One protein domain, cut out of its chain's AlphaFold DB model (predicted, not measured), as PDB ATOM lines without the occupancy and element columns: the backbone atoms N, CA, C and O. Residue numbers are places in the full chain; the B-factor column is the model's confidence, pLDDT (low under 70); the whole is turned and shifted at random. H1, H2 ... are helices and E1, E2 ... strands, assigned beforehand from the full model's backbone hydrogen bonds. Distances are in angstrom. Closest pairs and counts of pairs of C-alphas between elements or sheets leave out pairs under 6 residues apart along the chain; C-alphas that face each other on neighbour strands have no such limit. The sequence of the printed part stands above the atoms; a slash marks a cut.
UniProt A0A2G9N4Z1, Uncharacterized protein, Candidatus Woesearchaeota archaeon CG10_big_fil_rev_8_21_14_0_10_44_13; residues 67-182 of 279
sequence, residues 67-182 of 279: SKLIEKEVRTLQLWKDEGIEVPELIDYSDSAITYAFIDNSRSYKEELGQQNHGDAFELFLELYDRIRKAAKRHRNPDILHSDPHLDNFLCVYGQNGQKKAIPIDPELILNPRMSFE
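What this domain is: This is residues 67 to 182 of the 279 residues of an uncharacterized protein of Candidatus Woesearchaeota archaeon CG10_big_fil_rev_8_21_14_0_10_44_13 (UniProt A0A2G9N4Z1). A small three-stranded sheet, E3 E4 E5, is covered on one face by the long helix H3, which crosses it slantwise, with the short helix H2 on the same face. H1 lies beyond the sheet, about perpendicular to H3, and a small separate hairpin, E1 E2, sits near H1's first residues on the side away from H3. The 116 printed residues include three named helices and five named strands, in the order H1 E1 E2 E3 H2 H3 E4 E5; both sheets are antiparallel and the class is mixed, helices and strands. The whole is compact, with a radius of gyration of the C-alphas of 14.5 A, and spans 40 by 32 by 24 A.

How they stand to each other: Begin at H1, residues 67 to 82; its Ile 70 has its C-alpha 7.0 A from that of Ile 98 in E2, residues 98 to 100, the closest pair of the two. E2 forms an antiparallel hairpin with E1, residues 90 to 93; look for N 99 and O 92, 2.8 A apart. Next comes E3, residues 106 to 108, an edge strand antiparallel to the inner strand E4, residues 154 to 158, with N 156 and O 107 at 2.8 A. E4 makes a hairpin with the other edge strand, E5, residues 164 to 168, where N 155 and O 167 are 2.8 A apart. H2, residues 109 to 115, lies over E3 at a height over the sheet of 7.1 A and stands up from the sheet, rising 46 degrees out of the local plane. It forms a helical hairpin with H3, residues 119 to 139: they touch, through residues 121 to 125 alone of H3, at a shallow tilt of 20 degrees, opposite ways, the closest C-alphas being those of Leu 113 and Phe 122, 7.2 A apart. H2 and H3 make two layers with the sheet, helices on one face of it. H3, at a height of 7.3 A, lies over E5 and only just over E4, where 3 of its C-alphas fall; the C-alphas of Phe 125 and Ala 166, the closest of H3 and E5, are 5.8 A apart. H1 is not on this sheet, and is close to H3 but not clearly touching. In H1, H2 and H3 every O i to N i+4 pair is within hydrogen-bond range.

Where its parts are: Find C-alpha 67 at (-29.769, 3.746, 51.300); from there H1 runs 22.4 A to residue 82. H3 starts at C-alpha 119, (-17.358, -19.303, 23.749), and covers 30.4 A to residue 139. E4 measures 13.2 A and E5 13.5 A, ending at C-alpha 168, (-26.276, -10.472, 36.892).

The domain as a whole: The C-alphas of Asn 161 and Arg 178 are the two farthest apart, 46.0 A. The printed part has no cut. The link from H3 to E4, residues 140 to 153, is long, and residues 169 to 182 hold no named element. Mean pLDDT of the printed part is 90.3; look at residues 116 to 117 for the two under 70.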
ATOM      1  N   SER A  67     -28.396   4.247  51.257       83.69
ATOM      2  CA  SER A  67     -29.769   3.746  51.300       83.69
ATOM      3  C   SER A  67     -30.425   3.821  49.921       83.69
ATOM      4  O   SER A  67     -31.029   2.852  49.492       83.69
ATOM      5  N   LYS A  68     -30.194   4.893  49.145       85.88
ATOM      6  CA  LYS A  68     -30.690   4.977  47.755       85.88
ATOM      7  C   LYS A  68     -30.039   3.970  46.804       85.88
ATOM      8  O   LYS A  68     -30.713   3.506  45.890       85.88
ATOM      9  N   LEU A  69     -28.748   3.674  46.974       85.38
ATOM     10  CA  LEU A  69     -28.055   2.646  46.180       85.38
ATOM     11  C   LEU A  69     -28.647   1.265  46.472       85.38
ATOM     12  O   LEU A  69     -28.982   0.536  45.547       85.38
ATOM     13  N   ILE A  70     -28.881   0.969  47.752       87.38
ATOM     14  CA  ILE A  70     -29.511  -0.278  48.193       87.38
ATOM     15  C   ILE A  70     -30.951  -0.378  47.684       87.38
ATOM     16  O   ILE A  70     -31.328  -1.387  47.099       87.38
ATOM     17  N   GLU A  71     -31.746   0.685  47.834       91.75
ATOM     18  CA  GLU A  71     -33.103   0.756  47.285       91.75
ATOM     19  C   GLU A  71     -33.109   0.537  45.768       91.75
ATOM     20  O   GLU A  71     -33.975  -0.171  45.252       91.75
ATOM     21  N   LYS A  72     -32.152   1.131  45.038       92.56
ATOM     22  CA  LYS A  72     -32.002   0.931  43.591       92.56
ATOM     23  C   LYS A  72     -31.670  -0.520  43.273       92.56
ATOM     24  O   LYS A  72     -32.304  -1.083  42.384       92.56
ATOM     25  N   GLU A  73     -30.710  -1.114  43.967       93.56
ATOM     26  CA  GLU A  73     -30.288  -2.492  43.739       93.56
ATOM     27  C   GLU A  73     -31.440  -3.468  43.991       93.56
ATOM     28  O   GLU A  73     -31.849  -4.174  43.072       93.56
ATOM     29  N   VAL A  74     -32.065  -3.409  45.172       94.81
ATOM     30  CA  VAL A  74     -33.216  -4.252  45.537       94.81
ATOM     31  C   VAL A  74     -34.364  -4.083  44.541       94.81
ATOM     32  O   VAL A  74     -34.919  -5.075  44.065       94.81
ATOM     33  N   ARG A  75     -34.694  -2.838  44.159       95.88
ATOM     34  CA  ARG A  75     -35.724  -2.567  43.145       95.88
ATOM     35  C   ARG A  75     -35.377  -3.207  41.803       95.88
ATOM     36  O   ARG A  75     -36.253  -3.778  41.163       95.88
ATOM     37  N   THR A  76     -34.122  -3.122  41.375       97.19
ATOM     38  CA  THR A  76     -33.675  -3.662  40.082       97.19
ATOM     39  C   THR A  76     -33.702  -5.182  40.071       97.19
ATOM     40  O   THR A  76     -34.206  -5.772  39.122       97.19
ATOM     41  N   LEU A  77     -33.246  -5.816  41.154       96.00
ATOM     42  CA  LEU A  77     -33.319  -7.268  41.314       96.00
ATOM     43  C   LEU A  77     -34.769  -7.761  41.288       96.00
ATOM     44  O   LEU A  77     -35.046  -8.790  40.676       96.00
ATOM     45  N   GLN A  78     -35.701  -7.028  41.904       96.88
ATOM     46  CA  GLN A  78     -37.121  -7.371  41.836       96.88
ATOM     47  C   GLN A  78     -37.671  -7.234  40.412       96.88
ATOM     48  O   GLN A  78     -38.322  -8.155  39.930       96.88
ATOM     49  N   LEU A  79     -37.351  -6.140  39.713       98.06
ATOM     50  CA  LEU A  79     -37.743  -5.963  38.312       98.06
ATOM     51  C   LEU A  79     -37.199  -7.094  37.428       98.06
ATOM     52  O   LEU A  79     -37.917  -7.614  36.585       98.06
ATOM     53  N   TRP A  80     -35.955  -7.528  37.635       98.25
ATOM     54  CA  TRP A  80     -35.391  -8.674  36.920       98.25
ATOM     55  C   TRP A  80     -36.125  -9.983  37.223       98.25
ATOM     56  O   TRP A  80     -36.429 -10.726  36.290       98.25
ATOM     57  N   LYS A  81     -36.476 -10.245  38.488       97.19
ATOM     58  CA  LYS A  81     -37.290 -11.417  38.855       97.19
ATOM     59  C   LYS A  81     -38.644 -11.413  38.151       97.19
ATOM     60  O   LYS A  81     -39.043 -12.450  37.624       97.19
ATOM     61  N   ASP A  82     -39.317 -10.265  38.105       97.38
ATOM     62  CA  ASP A  82     -40.620 -10.111  37.442       97.38
ATOM     63  C   ASP A  82     -40.523 -10.376  35.924       97.38
ATOM     64  O   ASP A  82     -41.449 -10.903  35.309       97.38
ATOM     65  N   GLU A  83     -39.356 -10.103  35.335       97.62
ATOM     66  CA  GLU A  83     -39.004 -10.383  33.937       97.62
ATOM     67  C   GLU A  83     -38.482 -11.821  33.705       97.62
ATOM     68  O   GLU A  83     -38.053 -12.182  32.603       97.62
ATOM     69  N   GLY A  84     -38.500 -12.666  34.742       97.00
ATOM     70  CA  GLY A  84     -38.011 -14.046  34.702       97.00
ATOM     71  C   GLY A  84     -36.493 -14.164  34.539       97.00
ATOM     72  O   GLY A  84     -35.999 -15.199  34.081       97.00
ATOM     73  N   ILE A  85     -35.744 -13.103  34.839       97.50
ATOM     74  CA  ILE A  85     -34.283 -13.112  34.884       97.50
ATOM     75  C   ILE A  85     -33.862 -13.657  36.247       97.50
ATOM     76  O   ILE A  85     -34.336 -13.211  37.291       97.50
ATOM     77  N   GLU A  86     -32.983 -14.653  36.230       94.75
ATOM     78  CA  GLU A  86     -32.443 -15.230  37.455       94.75
ATOM     79  C   GLU A  86     -31.479 -14.241  38.115       94.75
ATOM     80  O   GLU A  86     -30.646 -13.635  37.443       94.75
ATOM     81  N   VAL A  87     -31.601 -14.075  39.429       94.44
ATOM     82  CA  VAL A  87     -30.816 -13.128  40.228       94.44
ATOM     83  C   VAL A  87     -30.382 -13.785  41.539       94.44
ATOM     84  O   VAL A  87     -30.985 -14.793  41.926       94.44
ATOM     85  N   PRO A  88     -29.400 -13.223  42.267       90.06
ATOM     86  CA  PRO A  88     -29.080 -13.691  43.609       90.06
ATOM     87  C   PRO A  88     -30.309 -13.684  44.523       90.06
ATOM     88  O   PRO A  88     -31.125 -12.755  44.512       90.06
ATOM     89  N   GLU A  89     -30.451 -14.728  45.335       89.38
ATOM     90  CA  GLU A  89     -31.514 -14.780  46.331       89.38
ATOM     91  C   GLU A  89     -31.224 -13.752  47.429       89.38
ATOM     92  O   GLU A  89     -30.213 -13.819  48.122       89.38
ATOM     93  N   LEU A  90     -32.119 -12.778  47.564       86.56
ATOM     94  CA  LEU A  90     -32.080 -11.770  48.614       86.56
ATOM     95  C   LEU A  90     -32.612 -12.382  49.916       86.56
ATOM     96  O   LEU A  90     -33.785 -12.744  49.969       86.56
ATOM     97  N   ILE A  91     -31.763 -12.477  50.944       86.56
ATOM     98  CA  ILE A  91     -32.134 -12.988  52.274       86.56
ATOM     99  C   ILE A  91     -32.690 -11.855  53.137       86.56
ATOM    100  O   ILE A  91     -33.736 -12.008  53.762       86.56
ATOM    101  N   ASP A  92     -31.975 -10.730  53.182       86.50
ATOM    102  CA  ASP A  92     -32.325  -9.565  53.996       86.50
ATOM    103  C   ASP A  92     -31.678  -8.292  53.431       86.50
ATOM    104  O   ASP A  92     -30.660  -8.356  52.735       86.50
ATOM    105  N   TYR A  93     -32.239  -7.125  53.744       87.62
ATOM    106  CA  TYR A  93     -31.606  -5.837  53.471       87.62
ATOM    107  C   TYR A  93     -32.006  -4.775  54.500       87.62
ATOM    108  O   TYR A  93     -33.097  -4.768  55.058       87.62
ATOM    109  N   SER A  94     -31.097  -3.830  54.721       83.19
ATOM    110  CA  SER A  94     -31.283  -2.655  55.574       83.19
ATOM    111  C   SER A  94     -30.780  -1.408  54.855       83.19
ATOM    112  O   SER A  94     -30.156  -1.497  53.801       83.19
ATOM    113  N   ASP A  95     -30.927  -0.239  55.474       76.94
ATOM    114  CA  ASP A  95     -30.428   1.037  54.937       76.94
ATOM    115  C   ASP A  95     -28.907   1.084  54.689       76.94
ATOM    116  O   ASP A  95     -28.411   2.047  54.092       76.94
ATOM    117  N   SER A  96     -28.152   0.086  55.168       78.94
ATOM    118  CA  SER A  96     -26.687   0.045  55.109       78.94
ATOM    119  C   SER A  96     -26.097  -1.173  54.395       78.94
ATOM    120  O   SER A  96     -24.958  -1.094  53.925       78.94
ATOM    121  N   ALA A  97     -26.848  -2.269  54.272       81.50
ATOM    122  CA  ALA A  97     -26.341  -3.532  53.747       81.50
ATOM    123  C   ALA A  97     -27.425  -4.360  53.054       81.50
ATOM    124  O   ALA A  97     -28.596  -4.293  53.427       81.50
ATOM    125  N   ILE A  98     -26.991  -5.188  52.106       79.75
ATOM    126  CA  ILE A  98     -27.792  -6.232  51.471       79.75
ATOM    127  C   ILE A  98     -27.128  -7.576  51.767       79.75
ATOM    128  O   ILE A  98     -25.903  -7.682  51.717       79.75
ATOM    129  N   THR A  99     -27.931  -8.584  52.094       86.12
ATOM    130  CA  THR A  99     -27.475  -9.953  52.338       86.12
ATOM    131  C   THR A  99     -28.064 -10.880  51.286       86.12
ATOM    132  O   THR A  99     -29.283 -11.027  51.186       86.12
ATOM    133  N   TYR A 100     -27.185 -11.535  50.530       86.69
ATOM    134  CA  TYR A 100     -27.544 -12.514  49.509       86.69
ATOM    135  C   TYR A 100     -27.251 -13.939  49.970       86.69
ATOM    136  O   TYR A 100     -26.327 -14.169  50.756       86.69
ATOM    137  N   ALA A 101     -27.991 -14.907  49.435       84.56
ATOM    138  CA  ALA A 101     -27.581 -16.299  49.494       84.56
ATOM    139  C   ALA A 101     -26.281 -16.485  48.707       84.56
ATOM    140  O   ALA A 101     -26.093 -15.926  47.623       84.56
ATOM    141  N   PHE A 102     -25.373 -17.282  49.264       87.31
ATOM    142  CA  PHE A 102     -24.102 -17.580  48.623       87.31
ATOM    143  C   PHE A 102     -24.312 -18.427  47.360       87.31
ATOM    144  O   PHE A 102     -24.944 -19.483  47.412       87.31
ATOM    145  N   ILE A 103     -23.750 -17.979  46.235       84.00
ATOM    146  CA  ILE A 103     -23.784 -18.701  44.958       84.00
ATOM    147  C   ILE A 103     -22.490 -19.512  44.833       84.00
ATOM    148  O   ILE A 103     -21.462 -19.009  44.373       84.00
ATOM    149  N   ASP A 104     -22.549 -20.772  45.261       85.12
ATOM    150  CA  ASP A 104     -21.416 -21.697  45.166       85.12
ATOM    151  C   ASP A 104     -21.064 -22.027  43.704       85.12
ATOM    152  O   ASP A 104     -21.899 -21.905  42.806       85.12
ATOM    153  N   ASN A 105     -19.822 -22.460  43.468       89.38
ATOM    154  CA  ASN A 105     -19.288 -22.805  42.147       89.38
ATOM    155  C   ASN A 105     -19.560 -21.724  41.094       89.38
ATOM    156  O   ASN A 105     -20.142 -21.987  40.042       89.38
ATOM    157  N   SER A 106     -19.141 -20.493  41.378       90.00
ATOM    158  CA  SER A 106     -19.283 -19.364  40.463       90.00
ATOM    159  C   SER A 106     -17.982 -18.582  40.306       90.00
ATOM    160  O   SER A 106     -17.089 -18.653  41.154       90.00
ATOM    161  N   ARG A 107     -17.854 -17.868  39.185       90.31
ATOM    162  CA  ARG A 107     -16.759 -16.927  38.898       90.31
ATOM    163  C   ARG A 107     -17.290 -15.728  38.132       90.31
ATOM    164  O   ARG A 107     -18.306 -15.849  37.449       90.31
ATOM    165  N   SER A 108     -16.594 -14.594  38.197       92.31
ATOM    166  CA  SER A 108     -16.960 -13.463  37.346       92.31
ATOM    167  C   SER A 108     -16.688 -13.781  35.875       92.31
ATOM    168  O   SER A 108     -15.756 -14.516  35.530       92.31
ATOM    169  N   TYR A 109     -17.487 -13.206  34.983       92.69
ATOM    170  CA  TYR A 109     -17.313 -13.386  33.544       92.69
ATOM    171  C   TYR A 109     -15.972 -12.852  33.038       92.69
ATOM    172  O   TYR A 109     -15.409 -13.388  32.085       92.69
ATOM    173  N   LYS A 110     -15.410 -11.832  33.690       90.38
ATOM    174  CA  LYS A 110     -14.064 -11.346  33.375       90.38
ATOM    175  C   LYS A 110     -12.989 -12.393  33.642       90.38
ATOM    176  O   LYS A 110     -12.061 -12.526  32.844       90.38
ATOM    177  N   GLU A 111     -13.090 -13.103  34.764       90.31
ATOM    178  CA  GLU A 111     -12.168 -14.191  35.090       90.31
ATOM    179  C   GLU A 111     -12.364 -15.370  34.139       90.31
ATOM    180  O   GLU A 111     -11.382 -15.863  33.586       90.31
ATOM    181  N   GLU A 112     -13.618 -15.766  33.896       91.88
ATOM    182  CA  GLU A 112     -13.946 -16.895  33.022       91.88
ATOM    183  C   GLU A 112     -13.429 -16.682  31.596       91.88
ATOM    184  O   GLU A 112     -12.683 -17.496  31.057       91.88
ATOM    185  N   LEU A 113     -13.745 -15.539  30.987       91.00
ATOM    186  CA  LEU A 113     -13.361 -15.247  29.603       91.00
ATOM    187  C   LEU A 113     -11.879 -14.859  29.453       91.00
ATOM    188  O   LEU A 113     -11.360 -14.801  28.332       91.00
ATOM    189  N   GLY A 114     -11.197 -14.574  30.568       83.75
ATOM    190  CA  GLY A 114      -9.786 -14.197  30.614       83.75
ATOM    191  C   GLY A 114      -8.808 -15.375  30.646       83.75
ATOM    192  O   GLY A 114      -7.631 -15.174  30.365       83.75
ATOM    193  N   GLN A 115      -9.240 -16.593  30.988       72.88
ATOM    194  CA  GLN A 115      -8.307 -17.713  31.171       72.88
ATOM    195  C   GLN A 115      -8.105 -18.561  29.904       72.88
ATOM    196  O   GLN A 115      -6.951 -18.865  29.603       72.88
ATOM    197  N   GLN A 116      -9.155 -18.893  29.133       66.25
ATOM    198  CA  GLN A 116      -9.098 -19.606  27.834       66.25
ATOM    199  C   GLN A 116     -10.349 -19.322  26.957       66.25
ATOM    200  O   GLN A 116     -11.178 -18.480  27.297       66.25
ATOM    201  N   ASN A 117     -10.471 -19.975  25.788       65.94
ATOM    202  CA  ASN A 117     -11.643 -19.873  24.901       65.94
ATOM    203  C   ASN A 117     -12.867 -20.547  25.550       65.94
ATOM    204  O   ASN A 117     -12.977 -21.771  25.543       65.94
ATOM    205  N   HIS A 118     -13.785 -19.735  26.071       78.75
ATOM    206  CA  HIS A 118     -15.047 -20.163  26.679       78.75
ATOM    207  C   HIS A 118     -16.225 -19.540  25.923       78.75
ATOM    208  O   HIS A 118     -17.010 -18.765  26.468       78.75
ATOM    209  N   GLY A 119     -16.305 -19.836  24.620       76.19
ATOM    210  CA  GLY A 119     -17.358 -19.303  23.749       76.19
ATOM    211  C   GLY A 119     -18.776 -19.610  24.243       76.19
ATOM    212  O   GLY A 119     -19.638 -18.745  24.153       76.19
ATOM    213  N   ASP A 120     -18.983 -20.782  24.845       86.69
ATOM    214  CA  ASP A 120     -20.249 -21.190  25.463       86.69
ATOM    215  C   ASP A 120     -20.644 -20.285  26.641       86.69
ATOM    216  O   ASP A 120     -21.798 -19.883  26.771       86.69
ATOM    217  N   ALA A 121     -19.679 -19.907  27.484       90.62
ATOM    218  CA  ALA A 121     -19.922 -18.961  28.563       90.62
ATOM    219  C   ALA A 121     -20.297 -17.587  27.990       90.62
ATOM    220  O   ALA A 121     -21.278 -16.990  28.434       90.62
ATOM    221  N   PHE A 122     -19.548 -17.093  26.999       93.62
ATOM    222  CA  PHE A 122     -19.819 -15.788  26.397       93.62
ATOM    223  C   PHE A 122     -21.215 -15.710  25.767       93.62
ATOM    224  O   PHE A 122     -21.900 -14.706  25.943       93.62
ATOM    225  N   GLU A 123     -21.665 -16.772  25.097       93.38
ATOM    226  CA  GLU A 123     -23.022 -16.868  24.542       93.38
ATOM    227  C   GLU A 123     -24.095 -16.745  25.638       93.38
ATOM    228  O   GLU A 123     -25.014 -15.941  25.494       93.38
ATOM    229  N   LEU A 124     -23.923 -17.411  26.787       94.94
ATOM    230  CA  LEU A 124     -24.830 -17.258  27.936       94.94
ATOM    231  C   LEU A 124     -24.869 -15.822  28.481       94.94
ATOM    232  O   LEU A 124     -25.931 -15.327  28.865       94.94
ATOM    233  N   PHE A 125     -23.721 -15.138  28.510       96.12
ATOM    234  CA  PHE A 125     -23.666 -13.726  28.884       96.12
ATOM    235  C   PHE A 125     -24.439 -12.855  27.884       96.12
ATOM    236  O   PHE A 125     -25.239 -12.017  28.304       96.12
ATOM    237  N   LEU A 126     -24.234 -13.064  26.578       96.44
ATOM    238  CA  LEU A 126     -24.937 -12.319  25.533       96.44
ATOM    239  C   LEU A 126     -26.452 -12.500  25.639       96.44
ATOM    240  O   LEU A 126     -27.184 -11.514  25.587       96.44
ATOM    241  N   GLU A 127     -26.915 -13.735  25.828       96.38
ATOM    242  CA  GLU A 127     -28.335 -14.043  25.994       96.38
ATOM    243  C   GLU A 127     -28.935 -13.333  27.213       96.38
ATOM    244  O   GLU A 127     -29.991 -12.706  27.110       96.38
ATOM    245  N   LEU A 128     -28.263 -13.383  28.367       97.75
ATOM    246  CA  LEU A 128     -28.714 -12.686  29.570       97.75
ATOM    247  C   LEU A 128     -28.752 -11.165  29.364       97.75
ATOM    248  O   LEU A 128     -29.747 -10.518  29.702       97.75
ATOM    249  N   TYR A 129     -27.683 -10.590  28.810       97.62
ATOM    250  CA  TYR A 129     -27.576  -9.151  28.593       97.62
ATOM    251  C   TYR A 129     -28.647  -8.646  27.616       97.62
ATOM    252  O   TYR A 129     -29.310  -7.638  27.873       97.62
ATOM    253  N   ASP A 130     -28.883  -9.380  26.528       96.69
ATOM    254  CA  ASP A 130     -29.942  -9.086  25.564       96.69
ATOM    255  C   ASP A 130     -31.338  -9.195  26.193       96.69
ATOM    256  O   ASP A 130     -32.182  -8.325  25.972       96.69
ATOM    257  N   ARG A 131     -31.584 -10.197  27.048       97.81
ATOM    258  CA  ARG A 131     -32.846 -10.315  27.799       97.81
ATOM    259  C   ARG A 131     -33.097  -9.100  28.692       97.81
ATOM    260  O   ARG A 131     -34.194  -8.543  28.637       97.81
ATOM    261  N   ILE A 132     -32.091  -8.658  29.452       98.25
ATOM    262  CA  ILE A 132     -32.171  -7.448  30.289       98.25
ATOM    263  C   ILE A 132     -32.510  -6.224  29.425       98.25
ATOM    264  O   ILE A 132     -33.441  -5.477  29.731       98.25
ATOM    265  N   ARG A 133     -31.796  -6.028  28.308       96.69
ATOM    266  CA  ARG A 133     -32.025  -4.885  27.408       96.69
ATOM    267  C   ARG A 133     -33.398  -4.921  26.746       96.69
ATOM    268  O   ARG A 133     -34.072  -3.893  26.694       96.69
ATOM    269  N   LYS A 134     -33.844  -6.079  26.255       96.25
ATOM    270  CA  LYS A 134     -35.172  -6.250  25.645       96.25
ATOM    271  C   LYS A 134     -36.289  -5.955  26.639       96.25
ATOM    272  O   LYS A 134     -37.230  -5.249  26.278       96.25
ATOM    273  N   ALA A 135     -36.163  -6.426  27.879       98.00
ATOM    274  CA  ALA A 135     -37.079  -6.078  28.961       98.00
ATOM    275  C   ALA A 135     -37.109  -4.556  29.183       98.00
ATOM    276  O   ALA A 135     -38.161  -3.924  29.075       98.00
ATOM    277  N   ALA A 136     -35.946  -3.931  29.369       97.56
ATOM    278  CA  ALA A 136     -35.851  -2.488  29.575       97.56
ATOM    279  C   ALA A 136     -36.467  -1.671  28.422       97.56
ATOM    280  O   ALA A 136     -37.226  -0.731  28.674       97.56
ATOM    281  N   LYS A 137     -36.208  -2.060  27.163       95.56
ATOM    282  CA  LYS A 137     -36.777  -1.433  25.957       95.56
ATOM    283  C   LYS A 137     -38.299  -1.593  25.895       95.56
ATOM    284  O   LYS A 137     -38.995  -0.614  25.633       95.56
ATOM    285  N   ARG A 138     -38.822  -2.791  26.186       96.56
ATOM    286  CA  ARG A 138     -40.268  -3.076  26.208       96.56
ATOM    287  C   ARG A 138     -41.015  -2.187  27.203       96.56
ATOM    288  O   ARG A 138     -42.086  -1.684  26.877       96.56
ATOM    289  N   HIS A 139     -40.446  -1.982  28.387       96.69
ATOM    290  CA  HIS A 139     -41.061  -1.169  29.441       96.69
ATOM    291  C   HIS A 139     -40.673   0.314  29.377       96.69
ATOM    292  O   HIS A 139     -41.189   1.103  30.166       96.69
ATOM    293  N   ARG A 140     -39.756   0.697  28.472       95.50
ATOM    294  CA  ARG A 140     -39.059   1.996  28.479       95.50
ATOM    295  C   ARG A 140     -38.586   2.401  29.881       95.50
ATOM    296  O   ARG A 140     -38.707   3.555  30.286       95.50
ATOM    297  N   ASN A 141     -38.052   1.435  30.626       96.31
ATOM    298  CA  ASN A 141     -37.658   1.632  32.013       96.31
ATOM    299  C   ASN A 141     -36.136   1.476  32.168       96.31
ATOM    300  O   ASN A 141     -35.638   0.350  32.095       96.31
ATOM    301  N   PRO A 142     -35.388   2.572  32.406       95.38
ATOM    302  CA  PRO A 142     -33.942   2.500  32.580       95.38
ATOM    303  C   PRO A 142     -33.541   1.746  33.852       95.38
ATOM    304  O   PRO A 142     -32.452   1.190  33.889       95.38
ATOM    305  N   ASP A 143     -34.406   1.647  34.868       95.06
ATOM    306  CA  ASP A 143     -34.088   0.902  36.091       95.06
ATOM    307  C   ASP A 143     -33.967  -0.610  35.865       95.06
ATOM    308  O   ASP A 143     -33.370  -1.279  36.701       95.06
ATOM    309  N   ILE A 144     -34.498  -1.134  34.751       97.94
ATOM    310  CA  ILE A 144     -34.313  -2.535  34.343       97.94
ATOM    311  C   ILE A 144     -32.922  -2.742  33.727       97.94
ATOM    312  O   ILE A 144     -32.403  -3.851  33.764       97.94
ATOM    313  N   LEU A 145     -32.287  -1.709  33.162       97.44
ATOM    314  CA  LEU A 145     -30.940  -1.850  32.609       97.44
ATOM    315  C   LEU A 145     -29.939  -2.171  33.725       97.44
ATOM    316  O   LEU A 145     -30.014  -1.633  34.832       97.44
ATOM    317  N   HIS A 146     -28.953  -3.007  33.405       96.56
ATOM    318  CA  HIS A 146     -27.816  -3.221  34.290       96.56
ATOM    319  C   HIS A 146     -26.999  -1.930  34.356       96.56
ATOM    320  O   HIS A 146     -26.367  -1.547  33.379       96.56
ATOM    321  N   SER A 147     -27.027  -1.236  35.493       92.06
ATOM    322  CA  SER A 147     -26.489   0.127  35.610       92.06
ATOM    323  C   SER A 147     -24.958   0.211  35.590       92.06
ATOM    324  O   SER A 147     -24.413   1.292  35.368       92.06
ATOM    325  N   ASP A 148     -24.268  -0.911  35.820       89.19
ATOM    326  CA  ASP A 148     -22.810  -1.045  35.666       89.19
ATOM    327  C   ASP A 148     -22.420  -2.381  35.003       89.19
ATOM    328  O   ASP A 148     -22.033  -3.323  35.686       89.19
ATOM    329  N   PRO A 149     -22.590  -2.532  33.683       92.12
ATOM    330  CA  PRO A 149     -22.554  -3.820  32.993       92.12
ATOM    331  C   PRO A 149     -21.122  -4.279  32.669       92.12
ATOM    332  O   PRO A 149     -20.828  -4.762  31.577       92.12
ATOM    333  N   HIS A 150     -20.202  -4.125  33.619       87.94
ATOM    334  CA  HIS A 150     -18.870  -4.712  33.503       87.94
ATOM    335  C   HIS A 150     -18.942  -6.226  33.641       87.94
ATOM    336  O   HIS A 150     -19.741  -6.742  34.412       87.94
ATOM    337  N   LEU A 151     -18.034  -6.942  32.978       89.19
ATOM    338  CA  LEU A 151     -17.959  -8.406  33.063       89.19
ATOM    339  C   LEU A 151     -17.625  -8.933  34.473       89.19
ATOM    340  O   LEU A 151     -17.746 -10.128  34.720       89.19
ATOM    341  N   ASP A 152     -17.197  -8.064  35.391       88.81
ATOM    342  CA  ASP A 152     -17.061  -8.397  36.814       88.81
ATOM    343  C   ASP A 152     -18.430  -8.569  37.506       88.81
ATOM    344  O   ASP A 152     -18.548  -9.372  38.426       88.81
ATOM    345  N   ASN A 153     -19.468  -7.889  37.010       93.75
ATOM    346  CA  ASN A 153     -20.814  -7.845  37.590       93.75
ATOM    347  C   ASN A 153     -21.770  -8.874  36.959       93.75
ATOM    348  O   ASN A 153     -22.989  -8.797  37.086       93.75
ATOM    349  N   PHE A 154     -21.211  -9.868  36.275       95.44
ATOM    350  CA  PHE A 154     -21.934 -11.050  35.832       95.44
ATOM    351  C   PHE A 154     -21.181 -12.274  36.335       95.44
ATOM    352  O   PHE A 154     -19.959 -12.363  36.190       95.44
ATOM    353  N   LEU A 155     -21.912 -13.244  36.870       94.44
ATOM    354  CA  LEU A 155     -21.371 -14.509  37.343       94.44
ATOM    355  C   LEU A 155     -21.684 -15.634  36.360       94.44
ATOM    356  O   LEU A 155     -22.838 -15.822  35.975       94.44
ATOM    357  N   CYS A 156     -20.664 -16.409  36.007       94.62
ATOM    358  CA  CYS A 156     -20.808 -17.721  35.392       94.62
ATOM    359  C   CYS A 156     -20.896 -18.757  36.518       94.62
ATOM    360  O   CYS A 156     -19.955 -18.906  37.300       94.62
ATOM    361  N   VAL A 157     -22.034 -19.441  36.632       92.69
ATOM    362  CA  VAL A 157     -22.289 -20.445  37.676       92.69
ATOM    363  C   VAL A 157     -22.293 -21.837  37.062       92.69
ATOM    364  O   VAL A 157     -22.997 -22.076  36.080       92.69
ATOM    365  N   TYR A 158     -21.559 -22.765  37.674       89.81
ATOM    366  CA  TYR A 158     -21.460 -24.159  37.246       89.81
ATOM    367  C   TYR A 158     -22.366 -25.033  38.112       89.81
ATOM    368  O   TYR A 158     -22.085 -25.309  39.279       89.81
ATOM    369  N   GLY A 159     -23.476 -25.480  37.536       83.25
ATOM    370  CA  GLY A 159     -24.375 -26.439  38.160       83.25
ATOM    371  C   GLY A 159     -23.759 -27.836  38.259       83.25
ATOM    372  O   GLY A 159     -22.878 -28.216  37.488       83.25
ATOM    373  N   GLN A 160     -24.296 -28.649  39.170       75.19
ATOM    374  CA  GLN A 160     -23.813 -30.013  39.441       75.19
ATOM    375  C   GLN A 160     -23.908 -30.962  38.230       75.19
ATOM    376  O   GLN A 160     -23.161 -31.932  38.149       75.19
ATOM    377  N   ASN A 161     -24.772 -30.652  37.258       77.31
ATOM    378  CA  ASN A 161     -24.976 -31.443  36.038       77.31
ATOM    379  C   ASN A 161     -24.165 -30.925  34.834       77.31
ATOM    380  O   ASN A 161     -24.485 -31.252  33.694       77.31
ATOM    381  N   GLY A 162     -23.174 -30.054  35.057       74.19
ATOM    382  CA  GLY A 162     -22.411 -29.402  33.985       74.19
ATOM    383  C   GLY A 162     -23.168 -28.279  33.263       74.19
ATOM    384  O   GLY A 162     -22.638 -27.691  32.325       74.19
ATOM    385  N   GLN A 163     -24.391 -27.956  33.700       81.56
ATOM    386  CA  GLN A 163     -25.138 -26.800  33.207       81.56
ATOM    387  C   GLN A 163     -24.480 -25.508  33.686       81.56
ATOM    388  O   GLN A 163     -24.211 -25.357  34.875       81.56
ATOM    389  N   LYS A 164     -24.257 -24.573  32.766       89.44
ATOM    390  CA  LYS A 164     -23.792 -23.222  33.078       89.44
ATOM    391  C   LYS A 164     -24.964 -22.254  33.023       89.44
ATOM    392  O   LYS A 164     -25.865 -22.421  32.204       89.44
ATOM    393  N   LYS A 165     -24.937 -21.236  33.873       93.00
ATOM    394  CA  LYS A 165     -25.889 -20.122  33.828       93.00
ATOM    395  C   LYS A 165     -25.180 -18.804  34.091       93.00
ATOM    396  O   LYS A 165     -24.187 -18.769  34.819       93.00
ATOM    397  N   ALA A 166     -25.718 -17.741  33.510       95.50
ATOM    398  CA  ALA A 166     -25.294 -16.378  33.768       95.50
ATOM    399  C   ALA A 166     -26.216 -15.747  34.818       95.50
ATOM    400  O   ALA A 166     -27.437 -15.847  34.693       95.50
ATOM    401  N   ILE A 167     -25.649 -15.087  35.827       96.12
ATOM    402  CA  ILE A 167     -26.403 -14.332  36.837       96.12
ATOM    403  C   ILE A 167     -25.858 -12.897  36.895       96.12
ATOM    404  O   ILE A 167     -24.655 -12.734  37.103       96.12
ATOM    405  N   PRO A 168     -26.692 -11.858  36.717       97.12
ATOM    406  CA  PRO A 168     -26.276 -10.472  36.892       97.12
ATOM    407  C   PRO A 168     -26.239 -10.104  38.384       97.12
ATOM    408  O   PRO A 168     -27.093 -10.548  39.157       97.12
ATOM    409  N   ILE A 169     -25.270  -9.285  38.789       93.88
ATOM    410  CA  ILE A 169     -25.088  -8.821  40.174       93.88
ATOM    411  C   ILE A 169     -24.771  -7.319  40.217       93.88
ATOM    412  O   ILE A 169     -24.471  -6.709  39.199       93.88
ATOM    413  N   ASP A 170     -24.859  -6.706  41.393       89.31
ATOM    414  CA  ASP A 170     -24.431  -5.324  41.652       89.31
ATOM    415  C   ASP A 170     -25.021  -4.213  40.725       89.31
ATOM    416  O   ASP A 170     -24.300  -3.298  40.309       89.31
ATOM    417  N   PRO A 171     -26.340  -4.179  40.410       91.69
ATOM    418  CA  PRO A 171     -26.960  -3.087  39.638       91.69
ATOM    419  C   PRO A 171     -27.256  -1.815  40.469       91.69
ATOM    420  O   PRO A 171     -28.294  -1.163  40.289       91.69
ATOM    421  N   GLU A 172     -26.374  -1.457  41.405       84.06
ATOM    422  CA  GLU A 172     -26.645  -0.425  42.419       84.06
ATOM    423  C   GLU A 172     -26.478   1.019  41.919       84.06
ATOM    424  O   GLU A 172     -26.974   1.957  42.550       84.06
ATOM    425  N   LEU A 173     -25.799   1.237  40.784       86.12
ATOM    426  CA  LEU A 173     -25.526   2.593  40.300       86.12
ATOM    427  C   LEU A 173     -26.821   3.348  39.962       86.12
ATOM    428  O   LEU A 173     -27.648   2.922  39.152       86.12
ATOM    429  N   ILE A 174     -26.969   4.536  40.555       87.31
ATOM    430  CA  ILE A 174     -28.075   5.439  40.233       87.31
ATOM    431  C   ILE A 174     -27.862   5.990  38.828       87.31
ATOM    432  O   ILE A 174     -26.863   6.660  38.566       87.31
ATOM    433  N   LEU A 175     -28.829   5.762  37.946       89.19
ATOM    434  CA  LEU A 175     -28.793   6.282  36.588       89.19
ATOM    435  C   LEU A 175     -29.127   7.780  36.558       89.19
ATOM    436  O   LEU A 175     -29.862   8.295  37.403       89.19
ATOM    437  N   ASN A 176     -28.552   8.502  35.600       86.12
ATOM    438  CA  ASN A 176     -28.693   9.942  35.462       86.12
ATOM    439  C   ASN A 176     -30.123  10.298  35.016       86.12
ATOM    440  O   ASN A 176     -30.471  10.068  33.858       86.12
ATOM    441  N   PRO A 177     -30.946  10.926  35.878       86.56
ATOM    442  CA  PRO A 177     -32.355  11.179  35.574       86.56
ATOM    443  C   PRO A 177     -32.561  12.254  34.498       86.56
ATOM    444  O   PRO A 177     -33.692  12.506  34.096       86.56
ATOM    445  N   ARG A 178     -31.492  12.938  34.068       86.12
ATOM    446  CA  ARG A 178     -31.535  13.953  33.006       86.12
ATOM    447  C   ARG A 178     -31.247  13.382  31.618       86.12
ATOM    448  O   ARG A 178     -31.383  14.117  30.647       86.12
ATOM    449  N   MET A 179     -30.809  12.127  31.523       88.19
ATOM    450  CA  MET A 179     -30.534  11.471  30.245       88.19
ATOM    451  C   MET A 179     -31.766  10.724  29.743       88.19
ATOM    452  O   MET A 179     -32.562  10.220  30.536       88.19
ATOM    453  N   SER A 180     -31.919  10.656  28.418       92.81
ATOM    454  CA  SER A 180     -32.954   9.819  27.813       92.81
ATOM    455  C   SER A 180     -32.647   8.337  28.047       92.81
ATOM    456  O   SER A 180     -31.499   7.955  28.292       92.81
ATOM    457  N   PHE A 181     -33.676   7.490  27.955       95.12
ATOM    458  CA  PHE A 181     -33.501   6.040  28.033       95.12
ATOM    459  C   PHE A 181     -32.487   5.551  26.990       95.12
ATOM    460  O   PHE A 181     -31.604   4.761  27.307       95.12
ATOM    461  N   GLU A 182     -32.589   6.055  25.762       93.00
ATOM    462  CA  GLU A 182     -31.732   5.666  24.649       93.00
ATOM    463  C   GLU A 182     -30.280   6.093  24.860       93.00
ATOM    464  O   GLU A 182     -29.371   5.335  24.530       93.00
TER     465      GLU A 182